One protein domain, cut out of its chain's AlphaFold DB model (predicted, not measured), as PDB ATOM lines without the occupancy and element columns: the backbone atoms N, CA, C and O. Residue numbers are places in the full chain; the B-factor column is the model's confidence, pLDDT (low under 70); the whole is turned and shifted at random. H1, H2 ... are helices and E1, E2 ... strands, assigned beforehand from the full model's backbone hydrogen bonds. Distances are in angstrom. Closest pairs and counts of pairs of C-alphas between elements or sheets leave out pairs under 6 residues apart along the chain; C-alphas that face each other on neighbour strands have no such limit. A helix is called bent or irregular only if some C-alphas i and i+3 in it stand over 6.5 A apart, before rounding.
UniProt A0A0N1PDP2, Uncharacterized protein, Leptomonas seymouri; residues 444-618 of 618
ATOM      1  N   GLU A 444     117.388  87.060 213.024       50.34
ATOM      2  CA  GLU A 444     116.508  88.227 212.766       50.34
ATOM      3  C   GLU A 444     117.084  89.312 211.833       50.34
ATOM      4  O   GLU A 444     116.326  90.121 211.299       50.34
ATOM      5  N   ALA A 445     118.394  89.335 211.561       56.75
ATOM      6  CA  ALA A 445     119.002  90.337 210.685       56.75
ATOM      7  C   ALA A 445     119.232  89.769 209.272       56.75
ATOM      8  O   ALA A 445     120.048  88.869 209.074       56.75
ATOM      9  N   LEU A 446     118.497  90.288 208.282       78.38
ATOM     10  CA  LEU A 446     118.577  89.851 206.887       78.38
ATOM     11  C   LEU A 446     119.961  90.206 206.314       78.38
ATOM     12  O   LEU A 446     120.245  91.370 206.034       78.38
ATOM     13  N   TRP A 447     120.839  89.209 206.175       85.38
ATOM     14  CA  TRP A 447     122.173  89.408 205.613       85.38
ATOM     15  C   TRP A 447     122.061  89.953 204.173       85.38
ATOM     16  O   TRP A 447     121.416  89.319 203.334       85.38
ATOM     17  N   PRO A 448     122.642  91.129 203.860       84.44
ATOM     18  CA  PRO A 448     122.339  91.835 202.611       84.44
ATOM     19  C   PRO A 448     123.098  91.331 201.385       84.44
ATOM     20  O   PRO A 448     122.868  91.828 200.280       84.44
ATOM     21  N   PHE A 449     124.006  90.374 201.569       86.44
ATOM     22  CA  PHE A 449     124.824  89.824 200.499       86.44
ATOM     23  C   PHE A 449     124.400  88.392 200.175       86.44
ATOM     24  O   PHE A 449     124.029  87.620 201.056       86.44
ATOM     25  N   ARG A 450     124.504  87.999 198.908       86.75
ATOM     26  CA  ARG A 450     124.302  86.607 198.473       86.75
ATOM     27  C   ARG A 450     125.405  85.680 198.980       86.75
ATOM     28  O   ARG A 450     125.178  84.487 199.159       86.75
ATOM     29  N   HIS A 451     126.598  86.227 199.187       82.81
ATOM     30  CA  HIS A 451     127.720  85.528 199.800       82.81
ATOM     31  C   HIS A 451     127.520  85.496 201.307       82.81
ATOM     32  O   HIS A 451     127.239  86.539 201.888       82.81
ATOM     33  N   ALA A 452     127.674  84.332 201.935       79.31
ATOM     34  CA  ALA A 452     127.518  84.188 203.379       79.31
ATOM     35  C   ALA A 452     128.531  85.060 204.157       79.31
ATOM     36  O   ALA A 452     129.623  85.328 203.647       79.31
ATOM     37  N   PRO A 453     128.204  85.498 205.387       74.19
ATOM     38  CA  PRO A 453     129.207  86.068 206.284       74.19
ATOM     39  C   PRO A 453     130.333  85.044 206.531       74.19
ATOM     40  O   PRO A 453     130.087  83.836 206.455       74.19
ATOM     41  N   PRO A 454     131.562  85.481 206.860       75.69
ATOM     42  CA  PRO A 454     131.944  86.831 207.294       75.69
ATOM     43  C   PRO A 454     132.476  87.755 206.177       75.69
ATOM     44  O   PRO A 454     132.885  87.283 205.117       75.69
ATOM     45  N   LEU A 455     132.551  89.076 206.419       73.00
ATOM     46  CA  LEU A 455     133.006  90.060 205.408       73.00
ATOM     47  C   LEU A 455     134.441  89.809 204.910       73.00
ATOM     48  O   LEU A 455     134.764  90.117 203.765       73.00
ATOM     49  N   ASN A 456     135.305  89.223 205.740       73.75
ATOM     50  CA  ASN A 456     136.689  88.912 205.375       73.75
ATOM     51  C   ASN A 456     136.841  87.692 204.450       73.75
ATOM     52  O   ASN A 456     137.956  87.408 204.023       73.75
ATOM     53  N   SER A 457     135.753  86.973 204.159       78.88
ATOM     54  CA  SER A 457     135.749  85.846 203.216       78.88
ATOM     55  C   SER A 457     135.469  86.266 201.769       78.88
ATOM     56  O   SER A 457     135.579  85.452 200.855       78.88
ATOM     57  N   PHE A 458     135.113  87.532 201.543       79.00
ATOM     58  CA  PHE A 458     134.752  88.012 200.220       79.00
ATOM     59  C   PHE A 458     135.986  88.196 199.338       79.00
ATOM     60  O   PHE A 458     136.954  88.860 199.711       79.00
ATOM     61  N   GLU A 459     135.903  87.700 198.106       83.69
ATOM     62  CA  GLU A 459     136.915  87.975 197.098       83.69
ATOM     63  C   GLU A 459     136.609  89.263 196.324       83.69
ATOM     64  O   GLU A 459     135.597  89.374 195.620       83.69
ATOM     65  N   PHE A 460     137.544  90.209 196.360       83.38
ATOM     66  CA  PHE A 460     137.412  91.473 195.645       83.38
ATOM     67  C   PHE A 460     137.509  91.294 194.125       83.38
ATOM     68  O   PHE A 460     138.276  90.478 193.620       83.38
ATOM     69  N   PHE A 461     136.740  92.090 193.385       84.88
ATOM     70  CA  PHE A 461     136.774  92.142 191.921       84.88
ATOM     71  C   PHE A 461     138.090  92.718 191.375       84.88
ATOM     72  O   PHE A 461     138.521  92.383 190.274       84.88
ATOM     73  N   ASN A 462     138.721  93.616 192.128       85.25
ATOM     74  CA  ASN A 462     139.951  94.298 191.749       85.25
ATOM     75  C   ASN A 462     140.829  94.539 192.988       85.25
ATOM     76  O   ASN A 462     140.420  94.247 194.112       85.25
ATOM     77  N   SER A 463     142.035  95.079 192.787       80.38
ATOM     78  CA  SER A 463     142.950  95.364 193.890       80.38
ATOM     79  C   SER A 463     143.096  96.839 194.213       80.38
ATOM     80  O   SER A 463     142.865  97.710 193.378       80.38
ATOM     81  N   LYS A 464     143.567  97.135 195.431       75.62
ATOM     82  CA  LYS A 464     143.954  98.494 195.840       75.62
ATOM     83  C   LYS A 464     144.992  99.110 194.891       75.62
ATOM     84  O   LYS A 464     144.999 100.325 194.709       75.62
ATOM     85  N   MET A 465     145.840  98.282 194.273       77.25
ATOM     86  CA  MET A 465     146.845  98.696 193.284       77.25
ATOM     87  C   MET A 465     146.250  98.944 191.892       77.25
ATOM     88  O   MET A 465     146.844  99.654 191.079       77.25
ATOM     89  N   ARG A 466     145.069  98.383 191.607       84.75
ATOM     90  CA  ARG A 466     144.324  98.555 190.354       84.75
ATOM     91  C   ARG A 466     142.839  98.823 190.634       84.75
ATOM     92  O   ARG A 466     142.000  98.014 190.235       84.75
ATOM     93  N   PRO A 467     142.500  99.930 191.318       89.38
ATOM     94  CA  PRO A 467     141.119 100.188 191.671       89.38
ATOM     95  C   PRO A 467     140.298 100.495 190.415       89.38
ATOM     96  O   PRO A 467     140.793 101.056 189.432       89.38
ATOM     97  N   CYS A 468     139.016 100.157 190.471       91.94
ATOM     98  CA  CYS A 468     138.003 100.630 189.538       91.94
ATOM     99  C   CYS A 468     137.966 102.160 189.556       91.94
ATOM    100  O   CYS A 468     138.477 102.802 190.476       91.94
ATOM    101  N   GLY A 469     137.370 102.795 188.557       88.06
ATOM    102  CA  GLY A 469     137.194 104.244 188.639       88.06
ATOM    103  C   GLY A 469     138.349 105.101 188.117       88.06
ATOM    104  O   GLY A 469     138.081 106.206 187.652       88.06
ATOM    105  N   VAL A 470     139.598 104.611 188.125       89.06
ATOM    106  CA  VAL A 470     140.816 105.444 187.969       89.06
ATOM    107  C   VAL A 470     140.807 106.321 186.717       89.06
ATOM    108  O   VAL A 470     141.171 107.491 186.791       89.06
ATOM    109  N   ALA A 471     140.360 105.793 185.577       87.50
ATOM    110  CA  ALA A 471     140.352 106.531 184.310       87.50
ATOM    111  C   ALA A 471     139.358 107.714 184.273       87.50
ATOM    112  O   ALA A 471     139.496 108.605 183.428       87.50
ATOM    113  N   ALA A 472     138.363 107.729 185.169       86.56
ATOM    114  CA  ALA A 472     137.376 108.804 185.274       86.56
ATOM    115  C   ALA A 472     137.866 109.997 186.105       86.56
ATOM    116  O   ALA A 472     137.271 111.073 186.035       86.56
ATOM    117  N   ILE A 473     138.954 109.837 186.862       86.38
ATOM    118  CA  ILE A 473     139.582 110.932 187.597       86.38
ATOM    119  C   ILE A 473     140.540 111.643 186.644       86.38
ATOM    120  O   ILE A 473     141.606 111.127 186.298       86.38
ATOM    121  N   ARG A 474     140.137 112.828 186.179       83.56
ATOM    122  CA  ARG A 474     140.954 113.678 185.310       83.56
ATOM    123  C   ARG A 474     141.209 115.030 185.980       83.56
ATOM    124  O   ARG A 474     140.256 115.625 186.478       83.56
ATOM    125  N   PRO A 475     142.451 115.542 185.943       85.75
ATOM    126  CA  PRO A 475     143.658 114.897 185.403       85.75
ATOM    127  C   PRO A 475     144.111 113.677 186.242       85.75
ATOM    128  O   PRO A 475     143.737 113.588 187.406       85.75
ATOM    129  N   PRO A 476     144.940 112.754 185.703       80.50
ATOM    130  CA  PRO A 476     145.451 111.591 186.451       80.50
ATOM    131  C   PRO A 476     146.224 111.940 187.735       80.50
ATOM    132  O   PRO A 476     146.403 111.091 188.603       80.50
ATOM    133  N   THR A 477     146.691 113.187 187.837       79.56
ATOM    134  CA  THR A 477     147.387 113.766 188.992       79.56
ATOM    135  C   THR A 477     146.444 114.358 190.038       79.56
ATOM    136  O   THR A 477     146.916 114.836 191.065       79.56
ATOM    137  N   ALA A 478     145.133 114.394 189.781       83.94
ATOM    138  CA  ALA A 478     144.175 114.910 190.746       83.94
ATOM    139  C   ALA A 478     144.203 114.056 192.027       83.94
ATOM    140  O   ALA A 478     144.369 112.832 191.948       83.94
ATOM    141  N   PRO A 479     144.048 114.682 193.206       87.00
ATOM    142  CA  PRO A 479     144.040 113.960 194.465       87.00
ATOM    143  C   PRO A 479     142.917 112.921 194.451       87.00
ATOM    144  O   PRO A 479     141.759 113.221 194.146       87.00
ATOM    145  N   ARG A 480     143.279 111.680 194.772       91.56
ATOM    146  CA  ARG A 480     142.376 110.531 194.752       91.56
ATOM    147  C   ARG A 480     142.393 109.804 196.081       91.56
ATOM    148  O   ARG A 480     143.432 109.726 196.737       91.56
ATOM    149  N   VAL A 481     141.247 109.241 196.419       92.94
ATOM    150  CA  VAL A 481     141.080 108.309 197.527       92.94
ATOM    151  C   VAL A 481     140.636 106.964 196.972       92.94
ATOM    152  O   VAL A 481     139.889 106.907 195.995       92.94
ATOM    153  N   VAL A 482     141.139 105.879 197.550       91.25
ATOM    154  CA  VAL A 482     140.727 104.516 197.207       91.25
ATOM    155  C   VAL A 482     139.896 103.973 198.353       91.25
ATOM    156  O   VAL A 482     140.400 103.856 199.469       91.25
ATOM    157  N   VAL A 483     138.646 103.636 198.061       92.44
ATOM    158  CA  VAL A 483     137.675 103.105 199.026       92.44
ATOM    159  C   VAL A 483     137.331 101.661 198.683       92.44
ATOM    160  O   VAL A 483     137.411 101.271 197.516       92.44
ATOM    161  N   ALA A 484     136.948 100.863 199.675       90.25
ATOM    162  CA  ALA A 484     136.354  99.547 199.457       90.25
ATOM    163  C   ALA A 484     134.832  99.695 199.373       90.25
ATOM    164  O   ALA A 484     134.232 100.331 200.230       90.25
ATOM    165  N   LEU A 485     134.205  99.116 198.355       93.00
ATOM    166  CA  LEU A 485     132.767  99.179 198.127       93.00
ATOM    167  C   LEU A 485     132.150  97.788 198.254       93.00
ATOM    168  O   LEU A 485     132.511  96.878 197.505       93.00
ATOM    169  N   PHE A 486     131.176  97.665 199.150       90.88
ATOM    170  CA  PHE A 486     130.290  96.515 199.285       90.88
ATOM    171  C   PHE A 486     128.895  96.882 198.772       90.88
ATOM    172  O   PHE A 486     128.400  97.979 199.025       90.88
ATOM    173  N   ILE A 487     128.255  95.972 198.044       92.12
ATOM    174  CA  ILE A 487     126.929  96.188 197.458       92.12
ATOM    175  C   ILE A 487     126.001  95.106 197.977       92.12
ATOM    176  O   ILE A 487     126.327  93.931 197.845       92.12
ATOM    177  N   ALA A 488     124.858  95.496 198.538       90.56
ATOM    178  CA  ALA A 488     123.808  94.576 198.959       90.56
ATOM    179  C   ALA A 488     123.157  93.895 197.744       90.56
ATOM    180  O   ALA A 488     122.098  94.296 197.259       90.56
ATOM    181  N   ASP A 489     123.832  92.881 197.215       89.94
ATOM    182  CA  ASP A 489     123.494  92.192 195.974       89.94
ATOM    183  C   ASP A 489     122.369  91.157 196.131       89.94
ATOM    184  O   ASP A 489     121.878  90.626 195.132       89.94
ATOM    185  N   ALA A 490     121.892  90.908 197.357       88.75
ATOM    186  CA  ALA A 490     120.732  90.054 197.609       88.75
ATOM    187  C   ALA A 490     119.465  90.564 196.901       88.75
ATOM    188  O   ALA A 490     118.641  89.763 196.461       88.75
ATOM    189  N   THR A 491     119.334  91.883 196.736       86.56
ATOM    190  CA  THR A 491     118.190  92.509 196.051       86.56
ATOM    191  C   THR A 491     118.415  92.732 194.554       86.56
ATOM    192  O   THR A 491     117.467  93.059 193.841       86.56
ATOM    193  N   LEU A 492     119.642  92.518 194.066       89.62
ATOM    194  CA  LEU A 492     120.030  92.675 192.664       89.62
ATOM    195  C   LEU A 492     119.829  91.368 191.876       89.62
ATOM    196  O   LEU A 492     119.822  90.288 192.467       89.62
ATOM    197  N   PRO A 493     119.691  91.419 190.536       88.06
ATOM    198  CA  PRO A 493     119.440  90.233 189.707       88.06
ATOM    199  C   PRO A 493     120.608  89.235 189.648       88.06
ATOM    200  O   PRO A 493     120.394  88.063 189.345       88.06
ATOM    201  N   CYS A 494     121.833  89.668 189.938       89.38
ATOM    202  CA  CYS A 494     123.008  88.807 190.008       89.38
ATOM    203  C   CYS A 494     123.930  89.234 191.154       89.38
ATOM    204  O   CYS A 494     123.781  90.321 191.714       89.38
ATOM    205  N   ALA A 495     124.862  88.349 191.515       89.50
ATOM    206  CA  ALA A 495     125.848  88.635 192.544       89.50
ATOM    207  C   ALA A 495     126.837  89.707 192.070       89.50
ATOM    208  O   ALA A 495     127.307  89.663 190.931       89.50
ATOM    209  N   VAL A 496     127.169  90.642 192.959       91.62
ATOM    210  CA  VAL A 496     128.128  91.718 192.695       91.62
ATOM    211  C   VAL A 496     129.278  91.570 193.672       91.62
ATOM    212  O   VAL A 496     129.087  91.547 194.887       91.62
ATOM    213  N   ARG A 497     130.495  91.459 193.140       90.81
ATOM    214  CA  ARG A 497     131.686  91.296 193.974       90.81
ATOM    215  C   ARG A 497     132.076  92.645 194.581       90.81
ATOM    216  O   ARG A 497     132.015  93.662 193.880       90.81
ATOM    217  N   PRO A 498     132.532  92.677 195.845       89.25
ATOM    218  CA  PRO A 498     133.070  93.900 196.418       89.25
ATOM    219  C   PRO A 498     134.289  94.362 195.622       89.25
ATOM    220  O   PRO A 498     134.975  93.568 194.978       89.25
ATOM    221  N   MET A 499     134.552  95.663 195.626       93.38
ATOM    222  CA  MET A 499     135.582  96.248 194.768       93.38
ATOM    223  C   MET A 499     136.248  97.455 195.416       93.38
ATOM    224  O   MET A 499     135.622  98.204 196.156       93.38
ATOM    225  N   CYS A 500     137.518  97.680 195.111       92.88
ATOM    226  CA  CYS A 500     138.202  98.934 195.382       92.88
ATOM    227  C   CYS A 500     137.862  99.951 194.285       92.88
ATOM    228  O   CYS A 500     138.038  99.672 193.098       92.88
ATOM    229  N   VAL A 501     137.416 101.148 194.661       95.06
ATOM    230  CA  VAL A 501     137.078 102.225 193.720       95.06
ATOM    231  C   VAL A 501     137.924 103.452 194.026       95.06
ATOM    232  O   VAL A 501     138.028 103.882 195.173       95.06
ATOM    233  N   ALA A 502     138.536 104.025 192.994       94.69
ATOM    234  CA  ALA A 502     139.190 105.317 193.069       94.69
ATOM    235  C   ALA A 502     138.158 106.427 192.865       94.69
ATOM    236  O   ALA A 502     137.463 106.468 191.846       94.69
ATOM    237  N   LEU A 503     138.114 107.356 193.813       94.81
ATOM    238  CA  LEU A 503     137.260 108.538 193.805       94.81
ATOM    239  C   LEU A 503     138.126 109.799 193.874       94.81
ATOM    240  O   LEU A 503     139.216 109.784 194.451       94.81
ATOM    241  N   GLY A 504     137.658 110.899 193.282       93.12
ATOM    242  CA  GLY A 504     138.302 112.197 193.478       93.12
ATOM    243  C   GLY A 504     138.120 112.670 194.920       93.12
ATOM    244  O   GLY A 504     137.014 112.587 195.449       93.12
ATOM    245  N   ARG A 505     139.192 113.163 195.550       90.56
ATOM    246  CA  ARG A 505     139.177 113.604 196.957       90.56
ATOM    247  C   ARG A 505     138.155 114.713 197.216       90.56
ATOM    248  O   ARG A 505     137.502 114.708 198.249       90.56
ATOM    249  N   ASP A 506     138.001 115.612 196.250       88.69
ATOM    250  CA  ASP A 506     137.169 116.811 196.372       88.69
ATOM    251  C   ASP A 506     135.852 116.682 195.584       88.69
ATOM    252  O   ASP A 506     135.233 117.675 195.204       88.69
ATOM    253  N   TRP A 507     135.433 115.455 195.253       90.69
ATOM    254  CA  TRP A 507     134.186 115.245 194.521       90.69
ATOM    255  C   TRP A 507     132.960 115.479 195.416       90.69
ATOM    256  O   TRP A 507     132.937 115.031 196.566       90.69
ATOM    257  N   PRO A 508     131.903 116.129 194.893       89.94
ATOM    258  CA  PRO A 508     130.644 116.239 195.617       89.94
ATOM    259  C   PRO A 508     129.994 114.858 195.761       89.94
ATOM    260  O   PRO A 508     130.159 113.994 194.894       89.94
ATOM    261  N   VAL A 509     129.198 114.668 196.819       87.56
ATOM    262  CA  VAL A 509     128.538 113.384 197.141       87.56
ATOM    263  C   VAL A 509     127.798 112.798 195.947       87.56
ATOM    264  O   VAL A 509     127.963 111.625 195.630       87.56
ATOM    265  N   ALA A 510     127.033 113.630 195.238       87.94
ATOM    266  CA  ALA A 510     126.280 113.201 194.066       87.94
ATOM    267  C   ALA A 510     127.192 112.590 192.991       87.94
ATOM    268  O   ALA A 510     126.864 111.554 192.424       87.94
ATOM    269  N   ARG A 511     128.377 113.178 192.761       91.06
ATOM    270  CA  ARG A 511     129.345 112.654 191.792       91.06
ATOM    271  C   ARG A 511     129.983 111.351 192.267       91.06
ATOM    272  O   ARG A 511     130.241 110.480 191.442       91.06
ATOM    273  N   VAL A 512     130.239 111.221 193.570       91.94
ATOM    274  CA  VAL A 512     130.719 109.968 194.170       91.94
ATOM    275  C   VAL A 512     129.686 108.862 193.970       91.94
ATOM    276  O   VAL A 512     130.029 107.815 193.434       91.94
ATOM    277  N   VAL A 513     128.424 109.109 194.322       91.69
ATOM    278  CA  VAL A 513     127.322 108.147 194.169       91.69
ATOM    279  C   VAL A 513     127.132 107.751 192.709       91.69
ATOM    280  O   VAL A 513     127.134 106.557 192.415       91.69
ATOM    281  N   ASP A 514     127.041 108.728 191.799       91.81
ATOM    282  CA  ASP A 514     126.906 108.464 190.363       91.81
ATOM    283  C   ASP A 514     128.072 107.579 189.880       91.81
ATOM    284  O   ASP A 514     127.862 106.615 189.145       91.81
ATOM    285  N   ARG A 515     129.304 107.828 190.356       94.06
ATOM    286  CA  ARG A 515     130.458 107.002 189.984       94.06
ATOM    287  C   ARG A 515     130.393 105.585 190.546       94.06
ATOM    288  O   ARG A 515     130.718 104.642 189.831       94.06
ATOM    289  N   LEU A 516     130.025 105.419 191.815       94.69
ATOM    290  CA  LEU A 516     129.897 104.090 192.416       94.69
ATOM    291  C   LEU A 516     128.815 103.284 191.686       94.69
ATOM    292  O   LEU A 516     129.042 102.124 191.363       94.69
ATOM    293  N   GLN A 517     127.689 103.916 191.343       93.50
ATOM    294  CA  GLN A 517     126.640 103.298 190.530       93.50
ATOM    295  C   GLN A 517     127.152 102.903 189.136       93.50
ATOM    296  O   GLN A 517     126.899 101.780 188.717       93.50
ATOM    297  N   GLU A 518     127.921 103.755 188.447       93.88
ATOM    298  CA  GLU A 518     128.535 103.421 187.148       93.88
ATOM    299  C   GLU A 518     129.434 102.169 187.219       93.88
ATOM    300  O   GLU A 518     129.404 101.338 186.312       93.88
ATOM    301  N   GLU A 519     130.234 102.011 188.278       94.69
ATOM    302  CA  GLU A 519     131.104 100.833 188.454       94.69
ATOM    303  C   GLU A 519     130.300  99.558 188.754       94.69
ATOM    304  O   GLU A 519     130.628  98.477 188.261       94.69
ATOM    305  N   VAL A 520     129.202  99.679 189.506       93.75
ATOM    306  CA  VAL A 520     128.280  98.560 189.750       93.75
ATOM    307  C   VAL A 520     127.542  98.176 188.467       93.75
ATOM    308  O   VAL A 520     127.467  96.995 188.133       93.75
ATOM    309  N   GLU A 521     127.066  99.153 187.693       93.56
ATOM    310  CA  GLU A 521     126.443  98.930 186.382       93.56
ATOM    311  C   GLU A 521     127.386  98.192 185.416       93.56
ATOM    312  O   GLU A 521     126.940  97.304 184.686       93.56
ATOM    313  N   GLN A 522     128.689  98.500 185.441       91.81
ATOM    314  CA  GLN A 522     129.693  97.795 184.637       91.81
ATOM    315  C   GLN A 522     129.849  96.323 185.035       91.81
ATOM    316  O   GLN A 522     129.935  95.473 184.150       91.81
ATOM    317  N   GLN A 523     129.849  96.002 186.335       91.56
ATOM    318  CA  GLN A 523     129.905  94.603 186.788       91.56
ATOM    319  C   GLN A 523     128.628  93.822 186.458       91.56
ATOM    320  O   GLN A 523     128.696  92.639 186.130       91.56
ATOM    321  N   LEU A 524     127.465  94.476 186.511       90.56
ATOM    322  CA  LEU A 524     126.176  93.846 186.211       90.56
ATOM    323  C   LEU A 524     126.025  93.466 184.730       90.56
ATOM    324  O   LEU A 524     125.231  92.579 184.403       90.56
ATOM    325  N   GLY A 525     126.766  94.127 183.831       90.75
ATOM    326  CA  GLY A 525     126.824  93.814 182.404       90.75
ATOM    327  C   GLY A 525     125.428  93.710 181.765       90.75
ATOM    328  O   GLY A 525     124.698  94.704 181.741       90.75
ATOM    329  N   PRO A 526     125.013  92.530 181.261       88.38
ATOM    330  CA  PRO A 526     123.715  92.360 180.599       88.38
ATOM    331  C   PRO A 526     122.511  92.576 181.532       88.38
ATOM    332  O   PRO A 526     121.417  92.863 181.051       88.38
ATOM    333  N   HIS A 527     122.691  92.477 182.853       89.00
ATOM    334  CA  HIS A 527     121.623  92.662 183.841       89.00
ATOM    335  C   HIS A 527     121.433  94.127 184.268       89.00
ATOM    336  O   HIS A 527     120.538  94.427 185.061       89.00
ATOM    337  N   CYS A 528     122.246  95.049 183.739       90.38
ATOM    338  CA  CYS A 528     122.225  96.465 184.103       90.38
ATOM    339  C   CYS A 528     120.839  97.106 183.911       90.38
ATOM    340  O   CYS A 528     120.367  97.820 184.792       90.38
ATOM    341  N   SER A 529     120.131  96.802 182.817       88.75
ATOM    342  CA  SER A 529     118.807  97.381 182.534       88.75
ATOM    343  C   SER A 529     117.760  97.059 183.607       88.75
ATOM    344  O   SER A 529     116.965  97.931 183.956       88.75
ATOM    345  N   ALA A 530     117.788  95.844 184.164       88.31
ATOM    346  CA  ALA A 530     116.873  95.400 185.215       88.31
ATOM    347  C   ALA A 530     117.265  95.931 186.606       88.31
ATOM    348  O   ALA A 530     116.396  96.238 187.417       88.31
ATOM    349  N   ALA A 531     118.565  96.065 186.873       88.44
ATOM    350  CA  ALA A 531     119.100  96.501 188.163       88.44
ATOM    351  C   ALA A 531     119.117  98.030 188.347       88.44
ATOM    352  O   ALA A 531     119.060  98.526 189.469       88.44
ATOM    353  N   LYS A 532     119.191  98.803 187.256       89.12
ATOM    354  CA  LYS A 532     119.328 100.269 187.287       89.12
ATOM    355  C   LYS A 532     118.234 101.001 188.087       89.12
ATOM    356  O   LYS A 532     118.579 101.940 188.802       89.12
ATOM    357  N   PRO A 533     116.940 100.620 188.026       88.12
ATOM    358  CA  PRO A 533     115.911 101.229 188.871       88.12
ATOM    359  C   PRO A 533     116.153 100.982 190.364       88.12
ATOM    360  O   PRO A 533     115.958 101.890 191.165       88.12
ATOM    361  N   GLN A 534     116.619  99.781 190.724       87.62
ATOM    362  CA  GLN A 534     116.931  99.417 192.106       87.62
ATOM    363  C   GLN A 534     118.168 100.172 192.600       87.62
ATOM    364  O   GLN A 534     118.114 100.805 193.641       87.62
ATOM    365  N   LEU A 535     119.257 100.214 191.827       89.25
ATOM    366  CA  LEU A 535     120.478 100.934 192.219       89.25
ATOM    367  C   LEU A 535     120.243 102.423 192.497       89.25
ATOM    368  O   LEU A 535     120.913 103.001 193.350       89.25
ATOM    369  N   LYS A 536     119.290 103.043 191.793       88.88
ATOM    370  CA  LYS A 536     118.910 104.440 192.026       88.88
ATOM    371  C   LYS A 536     118.249 104.668 193.381       88.88
ATOM    372  O   LYS A 536     118.353 105.780 193.883       88.88
ATOM    373  N   SER A 537     117.578 103.662 193.944       88.56
ATOM    374  CA  SER A 537     116.959 103.779 195.263       88.56
ATOM    375  C   SER A 537     117.928 103.488 196.402       88.56
ATOM    376  O   SER A 537     117.610 103.835 197.531       88.56
ATOM    377  N   PHE A 538     119.092 102.881 196.137       90.62
ATOM    378  CA  PHE A 538     120.048 102.504 197.180       90.62
ATOM    379  C   PHE A 538     120.568 103.739 197.912       90.62
ATOM    380  O   PHE A 538     120.759 104.786 197.317       90.62
ATOM    381  N   SER A 539     120.846 103.599 199.197       90.50
ATOM    382  CA  SER A 539     121.524 104.591 200.019       90.50
ATOM    383  C   SER A 539     122.998 104.212 200.176       90.50
ATOM    384  O   SER A 539     123.358 103.029 200.167       90.50
ATOM    385  N   LEU A 540     123.859 105.222 200.299       91.31
ATOM    386  CA  LEU A 540     125.294 105.063 200.510       91.31
ATOM    387  C   LEU A 540     125.623 105.281 201.982       91.31
ATOM    388  O   LEU A 540     125.348 106.343 202.541       91.31
ATOM    389  N   TYR A 541     126.302 104.306 202.566       88.25
ATOM    390  CA  TYR A 541     126.740 104.335 203.949       88.25
ATOM    391  C   TYR A 541     128.258 104.213 204.042       88.25
ATOM    392  O   TYR A 541     128.874 103.493 203.256       88.25
ATOM    393  N   ARG A 542     128.862 104.886 205.021       88.62
ATOM    394  CA  ARG A 542     130.262 104.713 205.415       88.62
ATOM    395  C   ARG A 542     130.343 103.946 206.721       88.62
ATOM    396  O   ARG A 542     129.629 104.251 207.674       88.62
ATOM    397  N   LEU A 543     131.247 102.980 206.766       81.25
ATOM    398  CA  LEU A 543     131.594 102.259 207.981       81.25
ATOM    399  C   LEU A 543     132.696 103.046 208.695       81.25
ATOM    400  O   LEU A 543     133.770 103.251 208.130       81.25
ATOM    401  N   VAL A 544     132.417 103.525 209.907       78.56
ATOM    402  CA  VAL A 544     133.344 104.360 210.678       78.56
ATOM    403  C   VAL A 544     134.071 103.497 211.710       78.56
ATOM    404  O   VAL A 544     133.455 102.740 212.459       78.56
ATOM    405  N   GLU A 545     135.401 103.608 211.736       66.12
ATOM    406  CA  GLU A 545     136.280 102.822 212.613       66.12
ATOM    407  C   GLU A 545     136.185 103.239 214.094       66.12
ATOM    408  O   GLU A 545     136.362 102.413 214.989       66.12
ATOM    409  N   SER A 546     135.838 104.497 214.381       56.69
ATOM    410  CA  SER A 546     135.695 104.995 215.751       56.69
ATOM    411  C   SER A 546     134.364 104.569 216.388       56.69
ATOM    412  O   SER A 546     133.299 104.851 215.843       56.69
ATOM    413  N   GLU A 547     134.445 103.958 217.576       54.22
ATOM    414  CA  GLU A 547     133.322 103.637 218.483       54.22
ATOM    415  C   GLU A 547     132.388 102.491 218.039       54.22
ATOM    416  O   GLU A 547     131.171 102.636 217.971       54.22
ATOM    417  N   GLY A 548     132.945 101.298 217.800       58.16
ATOM    418  CA  GLY A 548     132.152 100.058 217.816       58.16
ATOM    419  C   GLY A 548     131.461  99.678 216.503       58.16
ATOM    420  O   GLY A 548     130.515  98.897 216.541       58.16
ATOM    421  N   GLY A 549     131.947 100.170 215.357       63.03
ATOM    422  CA  GLY A 549     131.411  99.810 214.038       63.03
ATOM    423  C   GLY A 549     130.189 100.633 213.630       63.03
ATOM    424  O   GLY A 549     129.295 100.120 212.961       63.03
ATOM    425  N   ARG A 550     130.131 101.906 214.041       74.25
ATOM    426  CA  ARG A 550     129.048 102.823 213.675       74.25
ATOM    427  C   ARG A 550     128.964 102.984 212.152       74.25
ATOM    428  O   ARG A 550     129.975 103.114 211.463       74.25
ATOM    429  N   VAL A 551     127.738 103.017 211.637       78.62
ATOM    430  CA  VAL A 551     127.455 103.303 210.225       78.62
ATOM    431  C   VAL A 551     126.951 104.732 210.101       78.62
ATOM    432  O   VAL A 551     126.042 105.138 210.822       78.62
ATOM    433  N   GLU A 552     127.536 105.487 209.182       85.44
ATOM    434  CA  GLU A 552     127.147 106.855 208.860       85.44
ATOM    435  C   GLU A 552     126.457 106.885 207.493       85.44
ATOM    436  O   GLU A 552     127.017 106.420 206.500       85.44
ATOM    437  N   SER A 553     125.235 107.421 207.433       86.69
ATOM    438  CA  SER A 553     124.536 107.647 206.163       86.69
ATOM    439  C   SER A 553     125.183 108.826 205.443       86.69
ATOM    440  O   SER A 553     125.187 109.942 205.959       86.69
ATOM    441  N   LEU A 554     125.763 108.573 204.268       86.25
ATOM    442  CA  LEU A 554     126.383 109.608 203.435       86.25
ATOM    443  C   LEU A 554     125.424 110.136 202.368       86.25
ATOM    444  O   LEU A 554     125.561 111.275 201.920       86.25
ATOM    445  N   TRP A 555     124.490 109.298 201.914       86.62
ATOM    446  CA  TRP A 555     123.500 109.653 200.905       86.62
ATOM    447  C   TRP A 555     122.277 108.740 200.983       86.62
ATOM    448  O   TRP A 555     122.422 107.525 201.096       86.62
ATOM    449  N   GLU A 556     121.084 109.314 200.841       84.94
ATOM    450  CA  GLU A 556     119.820 108.575 200.813       84.94
ATOM    451  C   GLU A 556     119.204 108.598 199.414       84.94
ATOM    452  O   GLU A 556     118.944 109.668 198.857       84.94
ATOM    453  N   GLY A 557     118.945 107.414 198.850       70.00
ATOM    454  CA  GLY A 557     118.538 107.270 197.448       70.00
ATOM    455  C   GLY A 557     117.179 107.867 197.082       70.00
ATOM    456  O   GLY A 557     116.943 108.203 195.922       70.00
ATOM    457  N   ALA A 558     116.304 108.057 198.072       62.34
ATOM    458  CA  ALA A 558     114.978 108.653 197.905       62.34
ATOM    459  C   ALA A 558     114.936 110.175 198.173       62.34
ATOM    460  O   ALA A 558     113.895 110.802 197.978       62.34
ATOM    461  N   GLY A 559     116.044 110.780 198.620       60.88
ATOM    462  CA  GLY A 559     116.104 112.190 199.011       60.88
ATOM    463  C   GLY A 559     116.377 113.153 197.850       60.88
ATOM    464  O   GLY A 559     117.043 112.821 196.867       60.88
ATOM    465  N   VAL A 560     115.900 114.398 197.975       56.53
ATOM    466  CA  VAL A 560     116.243 115.489 197.045       56.53
ATOM    467  C   VAL A 560     117.764 115.667 197.040       56.53
ATOM    468  O   VAL A 560     118.350 115.924 198.090       56.53
ATOM    469  N   ARG A 561     118.400 115.555 195.858       56.19
ATOM    470  CA  ARG A 561     119.845 115.765 195.617       56.19
ATOM    471  C   ARG A 561     120.266 117.188 196.018       56.19
ATOM    472  O   ARG A 561     120.456 118.055 195.176       56.19
ATOM    473  N   THR A 562     120.405 117.441 197.310       51.09
ATOM    474  CA  THR A 562     120.835 118.721 197.868       51.09
ATOM    475  C   THR A 562     122.051 118.465 198.723       51.09
ATOM    476  O   THR A 562     121.944 118.204 199.911       51.09
ATOM    477  N   SER A 563     123.228 118.494 198.103       52.00
ATOM    478  CA  SER A 563     124.467 118.813 198.807       52.00
ATOM    479  C   SER A 563     125.583 119.043 197.799       52.00
ATOM    480  O   SER A 563     126.128 118.108 197.221       52.00
ATOM    481  N   ALA A 564     125.953 120.315 197.647       54.69
ATOM    482  CA  ALA A 564     127.245 120.738 197.108       54.69
ATOM    483  C   ALA A 564     128.410 120.415 198.075       54.69
ATOM    484  O   ALA A 564     129.549 120.787 197.814       54.69
ATOM    485  N   SER A 565     128.125 119.743 199.198       70.31
ATOM    486  CA  SER A 565     129.109 119.358 200.203       70.31
ATOM    487  C   SER A 565     130.023 118.253 199.672       70.31
ATOM    488  O   SER A 565     129.569 117.222 199.162       70.31
ATOM    489  N   THR A 566     131.325 118.480 199.780       75.50
ATOM    490  CA  THR A 566     132.358 117.465 199.584       75.50
ATOM    491  C   THR A 566     132.390 116.546 200.801       75.50
ATOM    492  O   THR A 566     132.430 117.027 201.935       75.50
ATOM    493  N   LEU A 567     132.401 115.232 200.585       76.81
ATOM    494  CA  LEU A 567     132.543 114.267 201.677       76.81
ATOM    495  C   LEU A 567     134.012 114.143 202.095       76.81
ATOM    496  O   LEU A 567     134.864 113.956 201.225       76.81
ATOM    497  N   PRO A 568     134.328 114.152 203.400       81.12
ATOM    498  CA  PRO A 568     135.674 113.875 203.881       81.12
ATOM    499  C   PRO A 568     135.939 112.361 203.854       81.12
ATOM    500  O   PRO A 568     136.007 111.720 204.904       81.12
ATOM    501  N   LEU A 569     136.040 111.780 202.654       88.00
ATOM    502  CA  LEU A 569     136.453 110.387 202.470       88.00
ATOM    503  C   LEU A 569     137.973 110.258 202.613       88.00
ATOM    504  O   LEU A 569     138.729 111.115 202.147       88.00
ATOM    505  N   GLN A 570     138.419 109.168 203.227       89.19
ATOM    506  CA  GLN A 570     139.830 108.826 203.388       89.19
ATOM    507  C   GLN A 570     140.193 107.558 202.607       89.19
ATOM    508  O   GLN A 570     139.345 106.802 202.128       89.19
ATOM    509  N   ASN A 571     141.497 107.338 202.425       85.88
ATOM    510  CA  ASN A 571     141.978 106.088 201.847       85.88
ATOM    511  C   ASN A 571     141.642 104.924 202.779       85.88
ATOM    512  O   ASN A 571     141.924 105.003 203.968       85.88
ATOM    513  N   ALA A 572     141.163 103.828 202.192       82.12
ATOM    514  CA  ALA A 572     140.691 102.631 202.879       82.12
ATOM    515  C   ALA A 572     139.362 102.783 203.641       82.12
ATOM    516  O   ALA A 572     138.977 101.843 204.333       82.12
ATOM    517  N   ASP A 573     138.620 103.881 203.442       86.44
ATOM    518  CA  ASP A 573     137.222 103.940 203.877       86.44
ATOM    519  C   ASP A 573     136.432 102.780 203.255       86.44
ATOM    520  O   ASP A 573     136.608 102.441 202.076       86.44
ATOM    521  N   VAL A 574     135.545 102.181 204.050       86.88
ATOM    522  CA  VAL A 574     134.650 101.114 203.602       86.88
ATOM    523  C   VAL A 574     133.253 101.684 203.424       86.88
ATOM    524  O   VAL A 574     132.658 102.234 204.353       86.88
ATOM    525  N   LEU A 575     132.736 101.554 202.210       90.62
ATOM    526  CA  LEU A 575     131.428 102.026 201.802       90.62
ATOM    527  C   LEU A 575     130.496 100.848 201.542       90.62
ATOM    528  O   LEU A 575     130.910  99.811 201.022       90.62
ATOM    529  N   VAL A 576     129.222 101.046 201.855       89.62
ATOM    530  CA  VAL A 576     128.163 100.073 201.606       89.62
ATOM    531  C   VAL A 576     127.030 100.741 200.839       89.62
ATOM    532  O   VAL A 576     126.497 101.763 201.265       89.62
ATOM    533  N   LEU A 577     126.655 100.147 199.710       91.69
ATOM    534  CA  LEU A 577     125.461 100.491 198.945       91.69
ATOM    535  C   LEU A 577     124.336  99.512 199.304       91.69
ATOM    536  O   LEU A 577     124.412  98.333 198.957       91.69
ATOM    537  N   CYS A 578     123.295 100.005 199.981       90.06
ATOM    538  CA  CYS A 578     122.176  99.197 200.480       90.06
ATOM    539  C   CYS A 578     120.817  99.817 200.131       90.06
ATOM    540  O   CYS A 578     120.686 101.038 200.187       90.06
ATOM    541  N   PRO A 579     119.769  99.016 199.870       87.12
ATOM    542  CA  PRO A 579     118.402  99.515 199.775       87.12
ATOM    543  C   PRO A 579     117.961 100.228 201.071       87.12
ATOM    544  O   PRO A 579     118.261  99.732 202.161       87.12
ATOM    545  N   PRO A 580     117.206 101.335 200.980       75.19
ATOM    546  CA  PRO A 580     116.757 102.117 202.134       75.19
ATOM    547  C   PRO A 580     115.789 101.336 203.034       75.19
ATOM    548  O   PRO A 580     115.775 101.534 204.241       75.19
ATOM    549  N   GLU A 581     115.033 100.398 202.461       66.19
ATOM    550  CA  GLU A 581     114.012  99.592 203.143       66.19
ATOM    551  C   GLU A 581     114.519  98.205 203.571       66.19
ATOM    552  O   GLU A 581     113.741  97.261 203.645       66.19
ATOM    553  N   SER A 582     115.821  98.039 203.829       63.12
ATOM    554  CA  SER A 582     116.376  96.765 204.319       63.12
ATOM    555  C   SER A 582     116.669  96.811 205.831       63.12
ATOM    556  O   SER A 582     117.837  96.833 206.235       63.12
ATOM    557  N   PRO A 583     115.637  96.853 206.708       59.00
ATOM    558  CA  PRO A 583     115.851  96.784 208.148       59.00
ATOM    559  C   PRO A 583     116.555  95.461 208.472       59.00
ATOM    560  O   PRO A 583     116.154  94.396 208.015       59.00
ATOM    561  N   GLY A 584     117.665  95.541 209.203       69.69
ATOM    562  CA  GLY A 584     118.495  94.383 209.544       69.69
ATOM    563  C   GLY A 584     119.756  94.224 208.693       69.69
ATOM    564  O   GLY A 584     120.759  93.768 209.227       69.69
ATOM    565  N   ALA A 585     119.785  94.693 207.442       72.44
ATOM    566  CA  ALA A 585     120.982  94.612 206.594       72.44
ATOM    567  C   ALA A 585     122.165  95.392 207.183       72.44
ATOM    568  O   ALA A 585     123.264  94.863 207.357       72.44
ATOM    569  N   LEU A 586     121.919  96.654 207.542       74.94
ATOM    570  CA  LEU A 586     122.927  97.509 208.168       74.94
ATOM    571  C   LEU A 586     123.303  97.012 209.563       74.94
ATOM    572  O   LEU A 586     124.475  97.051 209.915       74.94
ATOM    573  N   ALA A 587     122.335  96.501 210.329       78.56
ATOM    574  CA  ALA A 587     122.587  95.932 211.650       78.56
ATOM    575  C   ALA A 587     123.462  94.667 211.566       78.56
ATOM    576  O   ALA A 587     124.373  94.501 212.371       78.56
ATOM    577  N   ALA A 588     123.252  93.814 210.558       78.62
ATOM    578  CA  ALA A 588     124.078  92.632 210.319       78.62
ATOM    579  C   ALA A 588     125.517  93.012 209.930       78.62
ATOM    580  O   ALA A 588     126.473  92.422 210.427       78.62
ATOM    581  N   ILE A 589     125.680  94.041 209.089       76.50
ATOM    582  CA  ILE A 589     127.002  94.583 208.741       76.50
ATOM    583  C   ILE A 589     127.686  95.191 209.972       76.50
ATOM    584  O   ILE A 589     128.867  94.940 210.196       76.50
ATOM    585  N   GLN A 590     126.957  95.953 210.792       77.38
ATOM    586  CA  GLN A 590     127.461  96.510 212.053       77.38
ATOM    587  C   GLN A 590     127.924  95.418 213.015       77.38
ATOM    588  O   GLN A 590     129.024  95.509 213.557       77.38
ATOM    589  N   ALA A 591     127.116  94.371 213.198       79.06
ATOM    590  CA  ALA A 591     127.454  93.236 214.049       79.06
ATOM    591  C   ALA A 591     128.720  92.521 213.558       79.06
ATOM    592  O   ALA A 591     129.600  92.196 214.353       79.06
ATOM    593  N   GLU A 592     128.860  92.341 212.244       78.31
ATOM    594  CA  GLU A 592     130.036  91.710 211.649       78.31
ATOM    595  C   GLU A 592     131.297  92.584 211.759       78.31
ATOM    596  O   GLU A 592     132.377  92.082 212.070       78.31
ATOM    597  N   LEU A 593     131.179  93.904 211.596       72.94
ATOM    598  CA  LEU A 593     132.283  94.823 211.881       72.94
ATOM    599  C   LEU A 593     132.688  94.776 213.349       72.94
ATOM    600  O   LEU A 593     133.875  94.699 213.661       72.94
ATOM    601  N   HIS A 594     131.712  94.805 214.255       75.31
ATOM    602  CA  HIS A 594     131.965  94.697 215.683       75.31
ATOM    603  C   HIS A 594     132.687  93.384 216.014       75.31
ATOM    604  O   HIS A 594     133.676  93.389 216.751       75.31
ATOM    605  N   ARG A 595     132.276  92.270 215.396       81.69
ATOM    606  CA  ARG A 595     132.977  90.986 215.488       81.69
ATOM    607  C   ARG A 595     134.430  91.113 215.029       81.69
ATOM    608  O   ARG A 595     135.323  90.714 215.766       81.69
ATOM    609  N   LEU A 596     134.693  91.714 213.864       73.62
ATOM    610  CA  LEU A 596     136.058  91.920 213.352       73.62
ATOM    611  C   LEU A 596     136.926  92.783 214.287       73.62
ATOM    612  O   LEU A 596     138.103  92.474 214.473       73.62
ATOM    613  N   TYR A 597     136.360  93.823 214.908       73.38
ATOM    614  CA  TYR A 597     137.075  94.672 215.873       73.38
ATOM    615  C   TYR A 597     137.354  93.973 217.205       73.38
ATOM    616  O   TYR A 597     138.385  94.227 217.829       73.38
ATOM    617  N   THR A 598     136.457  93.086 217.633       76.00
ATOM    618  CA  THR A 598     136.589  92.321 218.882       76.00
ATOM    619  C   THR A 598     137.504  91.102 218.749       76.00
ATOM    620  O   THR A 598     137.870  90.507 219.764       76.00
ATOM    621  N   LEU A 599     137.957  90.755 217.533       77.94
ATOM    622  CA  LEU A 599     138.956  89.704 217.333       77.94
ATOM    623  C   LEU A 599     140.260  90.037 218.069       77.94
ATOM    624  O   LEU A 599     140.914  91.059 217.830       77.94
ATOM    625  N   THR A 600     140.696  89.117 218.925       79.31
ATOM    626  CA  THR A 600     141.957  89.203 219.674       79.31
ATOM    627  C   THR A 600     142.790  87.928 219.489       79.31
ATOM    628  O   THR A 600     142.343  86.946 218.899       79.31
ATOM    629  N   GLY A 601     144.055  87.951 219.922       85.38
ATOM    630  CA  GLY A 601     144.885  86.745 220.014       85.38
ATOM    631  C   GLY A 601     145.136  86.007 218.690       85.38
ATOM    632  O   GLY A 601     145.743  86.553 217.764       85.38
ATOM    633  N   ASN A 602     144.763  84.724 218.646       77.00
ATOM    634  CA  ASN A 602     145.023  83.827 217.516       77.00
ATOM    635  C   ASN A 602     144.098  84.104 216.329       77.00
ATOM    636  O   ASN A 602     144.572  84.090 215.198       77.00
ATOM    637  N   ASP A 603     142.843  84.476 216.572       73.50
ATOM    638  CA  ASP A 603     141.876  84.742 215.502       73.50
ATOM    639  C   ASP A 603     142.232  86.015 214.732       73.50
ATOM    640  O   ASP A 603     142.184  86.054 213.505       73.50
ATOM    641  N   LYS A 604     142.721  87.044 215.439       75.19
ATOM    642  CA  LYS A 604     143.281  88.245 214.800       75.19
ATOM    643  C   LYS A 604     144.529  87.924 213.972       75.19
ATOM    644  O   LYS A 604     144.760  88.555 212.942       75.19
ATOM    645  N   ARG A 605     145.356  86.972 214.421       70.50
ATOM    646  CA  ARG A 605     146.548  86.522 213.682       70.50
ATOM    647  C   ARG A 605     146.178  85.702 212.450       70.50
ATOM    648  O   ARG A 605     146.769  85.947 211.405       70.50
ATOM    649  N   ALA A 606     145.194  84.812 212.551       71.44
ATOM    650  CA  ALA A 606     144.659  84.048 211.428       71.44
ATOM    651  C   ALA A 606     144.049  84.983 210.375       71.44
ATOM    652  O   ALA A 606     144.469  84.951 209.224       71.44
ATOM    653  N   LEU A 607     143.200  85.929 210.795       71.81
ATOM    654  CA  LEU A 607     142.647  86.948 209.903       71.81
ATOM    655  C   LEU A 607     143.744  87.774 209.217       71.81
ATOM    656  O   LEU A 607     143.670  88.018 208.018       71.81
ATOM    657  N   LYS A 608     144.780  88.199 209.953       67.00
ATOM    658  CA  LYS A 608     145.926  88.904 209.359       67.00
ATOM    659  C   LYS A 608     146.691  88.031 208.369       67.00
ATOM    660  O   LYS A 608     147.109  88.548 207.344       67.00
ATOM    661  N   ALA A 609     146.895  86.748 208.658       60.03
ATOM    662  CA  ALA A 609     147.569  85.825 207.749       60.03
ATOM    663  C   ALA A 609     146.757  85.623 206.460       60.03
ATOM    664  O   ALA A 609     147.322  85.702 205.370       60.03
ATOM    665  N   ASP A 610     145.438  85.473 206.579       65.31
ATOM    666  CA  ASP A 610     144.522  85.380 205.442       65.31
ATOM    667  C   ASP A 610     144.502  86.678 204.629       65.31
ATOM    668  O   ASP A 610     144.580  86.641 203.403       65.31
ATOM    669  N   GLN A 611     144.496  87.837 205.295       63.62
ATOM    670  CA  GLN A 611     144.590  89.145 204.641       63.62
ATOM    671  C   GLN A 611     145.942  89.360 203.957       63.62
ATOM    672  O   GLN A 611     145.969  89.864 202.842       63.62
ATOM    673  N   ILE A 612     147.059  88.969 204.578       48.28
ATOM    674  CA  ILE A 612     148.395  89.040 203.967       48.28
ATOM    675  C   ILE A 612     148.448  88.136 202.737       48.28
ATOM    676  O   ILE A 612     148.955  88.558 201.702       48.28
ATOM    677  N   LYS A 613     147.877  86.930 202.816       52.50
ATOM    678  CA  LYS A 613     147.760  86.020 201.676       52.50
ATOM    679  C   LYS A 613     146.935  86.659 200.557       52.50
ATOM    680  O   LYS A 613     147.408  86.697 199.425       52.50
ATOM    681  N   LEU A 614     145.782  87.251 200.874       47.59
ATOM    682  CA  LEU A 614     144.964  87.991 199.907       47.59
ATOM    683  C   LEU A 614     145.742  89.160 199.282       47.59
ATOM    684  O   LEU A 614     145.790  89.285 198.065       47.59
ATOM    685  N   CYS A 615     146.408  89.980 200.098       35.53
ATOM    686  CA  CYS A 615     147.201  91.122 199.644       35.53
ATOM    687  C   CYS A 615     148.445  90.723 198.843       35.53
ATOM    688  O   CYS A 615     148.893  91.516 198.032       35.53
ATOM    689  N   SER A 616     149.014  89.535 199.067       31.28
ATOM    690  CA  SER A 616     150.152  89.021 198.291       31.28
ATOM    691  C   SER A 616     149.749  88.468 196.921       31.28
ATOM    692  O   SER A 616     150.578  88.399 196.019       31.28
ATOM    693  N   VAL A 617     148.480  88.076 196.773       37.06
ATOM    694  CA  VAL A 617     147.882  87.614 195.511       37.06
ATOM    695  C   VAL A 617     147.359  88.795 194.668       37.06
ATOM    696  O   VAL A 617     147.253  88.679 193.448       37.06
ATOM    697  N   MET A 618     147.043  89.927 195.310       29.02
ATOM    698  CA  MET A 618     146.519  91.176 194.724       29.02
ATOM    699  C   MET A 618     147.599  92.148 194.247       29.02
ATOM    700  O   MET A 618     147.285  92.928 193.304       29.02
TER     701      MET A 618
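Overview. This is residues 444 to 618 of the 618 residues of an uncharacterized protein of Leptomonas seymouri (UniProt A0A0N1PDP2). A strongly twisted, curled sheet of five strands makes the core; H1a, the first arm of a long bent helix, packs along one face, and the second arm, H1b, folds back beside H1a. H2 packs on the other side of the sheet with its residues 585 to 593, and H3 follows off the sheet. The printed part has 175 residues, with three named helices and five named strands in the order E1 E2 H1 E3 E4 E5 H2 H3; the mixed sheet runs E2 E1 E5 E3 E4, and the class is mixed, helices and strands. It is compact, with a radius of gyration of the C-alphas of 16.0 A and spans of 45 by 41 by 35 A.

Along the chain. Find C-alpha 480 at (142.376, 110.531, 194.752); from there E1, residues 480 to 487, runs 21.3 A. The other strands are E2, residues 499 to 504, E3, 539 to 543, E4, 551 to 555, and E5, 574 to 578. H1, residues 509 to 537, was assigned as one helix by its hydrogen bonds but is bent: C-alphas 523 and 526 are 9.0 A apart. Its arms are H1a, residues 509 to 523, 21.5 A, and H1b, residues 526 to 537, 19.8 A, itself irregular, with C-alphas 526 and 529 at 7.3 A. H2, residues 585 to 598, covers 20.0 A; H3, residues 601 to 617, covers 24.7 A and ends at C-alpha 617, (147.882, 87.614, 195.511).

Arrangement. Look first at the parallel pair E1 and E5, where N 486 and O 575 are 2.9 A apart. The hairpin E1 and E2 is antiparallel, with N 483 to O 501 at 3.0 A. E5 and E3 are antiparallel, N 541 to O 576 at 2.9 A, as is the hairpin E3 and E4, N 542 to O 552 at 2.8 A. E2, H1 and E3 form a split strand-helix-strand unit, two strands of one sheet that are not neighbours, joined through a helix, with E1 and E5 between them in the sheet; its crossover is right-handed. H1a is on the sheet at a height of 7.5 A, only just over E2, on which 3 of its C-alphas fall, and runs along the strands, at 24 degrees to E2 on the local plane. The closest C-alphas of E2 and H1a are those of Leu 503 and Val 512, 6.7 A. With its residues 517 to 522 alone H1a touches H1b, opposite ways at a shallow tilt of 25 degrees, closest at the C-alphas of Glu 521 and Cys 528, 5.4 A. H1b only grazes the sheet. H1a on one face and H2 on the other make three layers; the C-alphas of Val 551 and Gln 590, the closest of E4 and H2, are 7.0 A apart. H2 and H3 are near each other, their closest C-alphas 8.2 A apart. In H1a, H2 and H3 every O i to N i+4 pair is within hydrogen-bond range; in H1b 4 of 8 are.

Size, cuts and confidence. The two C-alphas farthest apart, those of Val 560 and Asn 602, are 47.4 A apart. The printed part has no cut; the links E1 to E2 and E4 to E5 are long, and residues 444 to 479 hold no named element. Mean pLDDT of the printed part is 80.2, and 29 residues are under 70, among them 608 to 618.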